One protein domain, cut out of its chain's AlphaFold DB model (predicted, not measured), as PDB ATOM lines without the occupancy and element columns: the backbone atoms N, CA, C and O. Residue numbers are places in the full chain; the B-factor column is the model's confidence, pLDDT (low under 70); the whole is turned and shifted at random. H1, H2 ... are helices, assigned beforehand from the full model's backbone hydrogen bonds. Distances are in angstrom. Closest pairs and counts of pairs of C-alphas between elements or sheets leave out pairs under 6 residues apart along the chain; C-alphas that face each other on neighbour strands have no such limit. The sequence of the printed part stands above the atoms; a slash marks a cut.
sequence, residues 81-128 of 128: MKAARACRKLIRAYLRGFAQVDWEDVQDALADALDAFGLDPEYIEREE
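Overview. This is residues 81 to 128 of the 128 residues of an uncharacterized protein of Sinorhizobium sp. CCBAU 05631 (UniProt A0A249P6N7). The model is a helical hairpin: two long helices, H1 and H2, lie side by side and run opposite ways, joined by a loop that sticks out at residues 95 to 100. Beyond the far end of H2 the chain turns back, and a short third helix, H3, sits off to the side of H2 without packing on either long helix. The printed part has 48 residues with three named helices, in the order H1, H2, H3, and no named strand; its class is all helix. It is only just compact, close to loose, with a radius of gyration of the C-alphas of 11.4 A, and it is flat, spanning 31 by 26 by 12 A.

Along the chain. H1 covers residues 81 to 94 and begins at C-alpha 81 at (198.428, 186.549, 118.779); it is 20.3 A long from first to last C-alpha. H2, the longest helix, covers residues 103 to 117, from C-alpha 103 at (196.269, 188.297, 141.374), and is 21.3 A long. H3 covers residues 123 to 127 and ends at C-alpha 127 at (213.941, 178.547, 137.746).

Arrangement. H1 and H2 form a helical hairpin and touch, with 24 pairs of C-alphas within 8 A. Their closest C-alphas are those of Ala 86 and Ala 109, 4.7 A apart. They run opposite ways at a shallow tilt of 17 degrees. H3 is apart from H1, and only just apart from H2, with their closest C-alphas 8.1 A from each other. In H1 and H3 every O i to N i+4 pair is within hydrogen-bond range; in H2 10 of 11 are.

Size, cuts and confidence. The C-alphas farthest apart are those of Arg 96 and Arg 126, at 31.8 A. The printed part has no cut and ends at Glu 128, the chain's last residue. The link from H1 to H2 is short, with 8 residues, and that from H2 to H3 is tight, with 5. The mean pLDDT of the printed part is 81.2, and residues 124 to 128 are under 70.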
ATOM      1  N   MET A  81     199.833 186.486 118.388       84.00
ATOM      2  CA  MET A  81     198.428 186.549 118.779       84.00
ATOM      3  C   MET A  81     198.267 186.266 120.274       84.00
ATOM      4  O   MET A  81     197.517 186.970 120.959       84.00
ATOM      5  N   LYS A  82     198.986 185.261 120.785       84.25
ATOM      6  CA  LYS A  82     198.975 184.907 122.211       84.25
ATOM      7  C   LYS A  82     199.669 185.972 123.058       84.25
ATOM      8  O   LYS A  82     199.082 186.430 124.037       84.25
ATOM      9  N   ALA A  83     200.823 186.480 122.618       86.62
ATOM     10  CA  ALA A  83     201.514 187.590 123.272       86.62
ATOM     11  C   ALA A  83     200.623 188.842 123.348       86.62
ATOM     12  O   ALA A  83     200.445 189.433 124.415       86.62
ATOM     13  N   ALA A  84     199.954 189.206 122.246       87.81
ATOM     14  CA  ALA A  84     199.005 190.318 122.251       87.81
ATOM     15  C   ALA A  84     197.809 190.077 123.192       87.81
ATOM     16  O   ALA A  84     197.298 191.029 123.792       87.81
ATOM     17  N   ARG A  85     197.342 188.827 123.334       87.31
ATOM     18  CA  ARG A  85     196.273 188.453 124.276       87.31
ATOM     19  C   ARG A  85     196.723 188.652 125.724       87.31
ATOM     20  O   ARG A  85     196.007 189.334 126.462       87.31
ATOM     21  N   ALA A  86     197.909 188.160 126.079       90.12
ATOM     22  CA  ALA A  86     198.518 188.348 127.394       90.12
ATOM     23  C   ALA A  86     198.656 189.841 127.740       90.12
ATOM     24  O   ALA A  86     198.142 190.294 128.764       90.12
ATOM     25  N   CYS A  87     199.222 190.649 126.832       87.88
ATOM     26  CA  CYS A  87     199.346 192.094 127.035       87.88
ATOM     27  C   CYS A  87     197.986 192.773 127.265       87.88
ATOM     28  O   CYS A  87     197.852 193.616 128.150       87.88
ATOM     29  N   ARG A  88     196.949 192.412 126.494       89.75
ATOM     30  CA  ARG A  88     195.599 192.986 126.659       89.75
ATOM     31  C   ARG A  88     194.968 192.618 128.000       89.75
ATOM     32  O   ARG A  88     194.278 193.464 128.568       89.75
ATOM     33  N   LYS A  89     195.165 191.386 128.484       88.12
ATOM     34  CA  LYS A  89     194.696 190.956 129.812       88.12
ATOM     35  C   LYS A  89     195.375 191.772 130.908       88.12
ATOM     36  O   LYS A  89     194.678 192.394 131.705       88.12
ATOM     37  N   LEU A  90     196.703 191.884 130.851       88.50
ATOM     38  CA  LEU A  90     197.476 192.658 131.817       88.50
ATOM     39  C   LEU A  90     197.033 194.131 131.841       88.50
ATOM     40  O   LEU A  90     196.704 194.671 132.890       88.50
ATOM     41  N   ILE A  91     196.919 194.773 130.673       88.81
ATOM     42  CA  ILE A  91     196.446 196.163 130.576       88.81
ATOM     43  C   ILE A  91     195.060 196.312 131.223       88.81
ATOM     44  O   ILE A  91     194.830 197.263 131.964       88.81
ATOM     45  N   ARG A  92     194.137 195.370 130.988       86.19
ATOM     46  CA  ARG A  92     192.790 195.406 131.581       86.19
ATOM     47  C   ARG A  92     192.793 195.237 133.094       86.19
ATOM     48  O   ARG A  92     192.030 195.947 133.746       86.19
ATOM     49  N   ALA A  93     193.643 194.365 133.626       85.50
ATOM     50  CA  ALA A  93     193.800 194.191 135.066       85.50
ATOM     51  C   ALA A  93     194.248 195.510 135.721       85.50
ATOM     52  O   ALA A  93     193.634 195.990 136.672       85.50
ATOM     53  N   TYR A  94     195.244 196.180 135.131       84.19
ATOM     54  CA  TYR A  94     195.799 197.425 135.670       84.19
ATOM     55  C   TYR A  94     194.956 198.682 135.400       84.19
ATOM     56  O   TYR A  94     195.130 199.689 136.088       84.19
ATOM     57  N   LEU A  95     194.002 198.647 134.460       85.56
ATOM     58  CA  LEU A  95     193.110 199.785 134.178       85.56
ATOM     59  C   LEU A  95     192.232 200.181 135.376       85.56
ATOM     60  O   LEU A  95     191.818 201.336 135.466       85.56
ATOM     61  N   ARG A  96     191.958 199.257 136.304       74.94
ATOM     62  CA  ARG A  96     191.187 199.529 137.534       74.94
ATOM     63  C   ARG A  96     192.032 200.146 138.658       74.94
ATOM     64  O   ARG A  96     191.503 200.470 139.719       74.94
ATOM     65  N   GLY A  97     193.322 200.367 138.401       74.12
ATOM     66  CA  GLY A  97     194.303 200.855 139.360       74.12
ATOM     67  C   GLY A  97     195.095 199.709 139.985       74.12
ATOM     68  O   GLY A  97     194.545 198.664 140.313       74.12
ATOM     69  N   PHE A  98     196.395 199.930 140.190       72.44
ATOM     70  CA  PHE A  98     197.346 198.925 140.690       72.44
ATOM     71  C   PHE A  98     196.945 198.292 142.035       72.44
ATOM     72  O   PHE A  98     197.313 197.158 142.304       72.44
ATOM     73  N   ALA A  99     196.179 199.003 142.868       76.75
ATOM     74  CA  ALA A  99     195.705 198.511 144.162       76.75
ATOM     75  C   ALA A  99     194.475 197.584 144.069       76.75
ATOM     76  O   ALA A  99     194.105 196.973 145.065       76.75
ATOM     77  N   GLN A 100     193.823 197.514 142.904       78.19
ATOM     78  CA  GLN A 100     192.633 196.690 142.652       78.19
ATOM     79  C   GLN A 100     192.905 195.556 141.660       78.19
ATOM     80  O   GLN A 100     191.965 194.942 141.159       78.19
ATOM     81  N   VAL A 101     194.176 195.316 141.336       82.31
ATOM     82  CA  VAL A 101     194.573 194.199 140.483       82.31
ATOM     83  C   VAL A 101     194.309 192.910 141.244       82.31
ATOM     84  O   VAL A 101     194.864 192.706 142.324       82.31
ATOM     85  N   ASP A 102     193.461 192.057 140.677       84.19
ATOM     86  CA  ASP A 102     193.323 190.692 141.156       84.19
ATOM     87  C   ASP A 102     194.561 189.900 140.733       84.19
ATOM     88  O   ASP A 102     195.007 189.972 139.585       84.19
ATOM     89  N   TRP A 103     195.137 189.159 141.674       85.38
ATOM     90  CA  TRP A 103     196.269 188.297 141.374       85.38
ATOM     91  C   TRP A 103     195.875 187.176 140.407       85.38
ATOM     92  O   TRP A 103     196.700 186.774 139.590       85.38
ATOM     93  N   GLU A 104     194.613 186.734 140.430       86.31
ATOM     94  CA  GLU A 104     194.085 185.753 139.479       86.31
ATOM     95  C   GLU A 104     194.191 186.266 138.034       86.31
ATOM     96  O   GLU A 104     194.719 185.563 137.177       86.31
ATOM     97  N   ASP A 105     193.832 187.530 137.776       85.31
ATOM     98  CA  ASP A 105     193.946 188.149 136.446       85.31
ATOM     99  C   ASP A 105     195.409 188.239 135.959       85.31
ATOM    100  O   ASP A 105     195.686 188.164 134.756       85.31
ATOM    101  N   VAL A 106     196.358 188.419 136.886       86.38
ATOM    102  CA  VAL A 106     197.798 188.453 136.581       86.38
ATOM    103  C   VAL A 106     198.310 187.059 136.237       86.38
ATOM    104  O   VAL A 106     199.022 186.906 135.242       86.38
ATOM    105  N   GLN A 107     197.916 186.043 137.006       87.31
ATOM    106  CA  GLN A 107     198.245 184.642 136.733       87.31
ATOM    107  C   GLN A 107     197.663 184.185 135.387       87.31
ATOM    108  O   GLN A 107     198.355 183.555 134.589       87.31
ATOM    109  N   ASP A 108     196.443 184.608 135.063       86.56
ATOM    110  CA  ASP A 108     195.788 184.325 133.783       86.56
ATOM    111  C   ASP A 108     196.486 184.973 132.577       86.56
ATOM    112  O   ASP A 108     196.439 184.456 131.453       86.56
ATOM    113  N   ALA A 109     197.095 186.145 132.774       89.38
ATOM    114  CA  ALA A 109     197.908 186.805 131.756       89.38
ATOM    115  C   ALA A 109     199.282 186.136 131.611       89.38
ATOM    116  O   ALA A 109     199.796 186.033 130.495       89.38
ATOM    117  N   LEU A 110     199.854 185.664 132.718       87.62
ATOM    118  CA  LEU A 110     201.129 184.956 132.756       87.62
ATOM    119  C   LEU A 110     201.039 183.586 132.077       87.62
ATOM    120  O   LEU A 110     201.897 183.262 131.262       87.62
ATOM    121  N   ALA A 111     199.968 182.831 132.318       86.38
ATOM    122  CA  ALA A 111     199.715 181.562 131.640       86.38
ATOM    123  C   ALA A 111     199.622 181.737 130.113       86.38
ATOM    124  O   ALA A 111     200.212 180.968 129.356       86.38
ATOM    125  N   ASP A 112     198.945 182.794 129.651       86.50
ATOM    126  CA  ASP A 112     198.887 183.140 128.225       86.50
ATOM    127  C   ASP A 112     200.252 183.539 127.652       86.50
ATOM    128  O   ASP A 112     200.511 183.295 126.472       86.50
ATOM    129  N   ALA A 113     201.106 184.172 128.458       87.56
ATOM    130  CA  ALA A 113     202.463 184.515 128.058       87.56
ATOM    131  C   ALA A 113     203.322 183.250 127.929       87.56
ATOM    132  O   ALA A 113     203.928 183.054 126.883       87.56
ATOM    133  N   LEU A 114     203.306 182.351 128.917       85.69
ATOM    134  CA  LEU A 114     204.023 181.072 128.849       85.69
ATOM    135  C   LEU A 114     203.573 180.239 127.637       85.69
ATOM    136  O   LEU A 114     204.411 179.766 126.872       85.69
ATOM    137  N   ASP A 115     202.267 180.176 127.364       84.44
ATOM    138  CA  ASP A 115     201.711 179.518 126.171       84.44
ATOM    139  C   ASP A 115     202.114 180.209 124.846       84.44
ATOM    140  O   ASP A 115     202.153 179.567 123.791       84.44
ATOM    141  N   ALA A 116     202.434 181.509 124.868       85.44
ATOM    142  CA  ALA A 116     202.966 182.231 123.707       85.44
ATOM    143  C   ALA A 116     204.408 181.831 123.374       85.44
ATOM    144  O   ALA A 116     204.757 181.778 122.196       85.44
ATOM    145  N   PHE A 117     205.211 181.520 124.392       83.06
ATOM    146  CA  PHE A 117     206.580 181.016 124.246       83.06
ATOM    147  C   PHE A 117     206.646 179.479 124.162       83.06
ATOM    148  O   PHE A 117     207.718 178.915 123.967       83.06
ATOM    149  N   GLY A 118     205.506 178.785 124.283       80.69
ATOM    150  CA  GLY A 118     205.451 177.319 124.303       80.69
ATOM    151  C   GLY A 118     206.092 176.707 125.552       80.69
ATOM    152  O   GLY A 118     206.557 175.568 125.507       80.69
ATOM    153  N   LEU A 119     206.145 177.474 126.643       81.19
ATOM    154  CA  LEU A 119     206.746 177.082 127.909       81.19
ATOM    155  C   LEU A 119     205.732 176.368 128.802       81.19
ATOM    156  O   LEU A 119     204.523 176.584 128.725       81.19
ATOM    157  N   ASP A 120     206.262 175.509 129.665       78.25
ATOM    158  CA  ASP A 120     205.494 174.822 130.696       78.25
ATOM    159  C   ASP A 120     204.937 175.848 131.708       78.25
ATOM    160  O   ASP A 120     205.674 176.758 132.097       78.25
ATOM    161  N   PRO A 121     203.674 175.733 132.161       72.50
ATOM    162  CA  PRO A 121     203.128 176.575 133.227       72.50
ATOM    163  C   PRO A 121     203.991 176.618 134.497       72.50
ATOM    164  O   PRO A 121     204.039 177.644 135.169       72.50
ATOM    165  N   GLU A 122     204.705 175.533 134.801       72.25
ATOM    166  CA  GLU A 122     205.598 175.421 135.963       72.25
ATOM    167  C   GLU A 122     207.022 175.931 135.683       72.25
ATOM    168  O   GLU A 122     207.908 175.777 136.522       72.25
ATOM    169  N   TYR A 123     207.287 176.506 134.504       72.75
ATOM    170  CA  TYR A 123     208.624 176.980 134.126       72.75
ATOM    171  C   TYR A 123     209.222 177.920 135.181       72.75
ATOM    172  O   TYR A 123     210.392 177.800 135.524       72.75
ATOM    173  N   ILE A 124     208.395 178.797 135.751       68.25
ATOM    174  CA  ILE A 124     208.810 179.782 136.755       68.25
ATOM    175  C   ILE A 124     209.233 179.107 138.065       68.25
ATOM    176  O   ILE A 124     210.223 179.510 138.657       68.25
ATOM    177  N   GLU A 125     208.541 178.044 138.481       68.06
ATOM    178  CA  GLU A 125     208.855 177.312 139.718       68.06
ATOM    179  C   GLU A 125     210.125 176.456 139.597       68.06
ATOM    180  O   GLU A 125     210.712 176.072 140.606       68.06
ATOM    181  N   ARG A 126     210.557 176.126 138.371       58.44
ATOM    182  CA  ARG A 126     211.799 175.371 138.123       58.44
ATOM    183  C   ARG A 126     213.044 176.256 138.075       58.44
ATOM    184  O   ARG A 126     214.143 175.725 138.205       58.44
ATOM    185  N   GLU A 127     212.864 177.557 137.857       57.31
ATOM    186  CA  GLU A 127     213.941 178.547 137.746       57.31
ATOM    187  C   GLU A 127     214.172 179.348 139.052       57.31
ATOM    188  O   GLU A 127     215.170 180.065 139.140       57.31
ATOM    189  N   GLU A 128     213.293 179.229 140.066       48.25
ATOM    190  CA  GLU A 128     213.483 179.772 141.436       48.25
ATOM    191  C   GLU A 128     214.404 178.910 142.321       48.25
ATOM    192  O   GLU A 128     215.230 179.508 143.056       48.25
TER     193      GLU A 128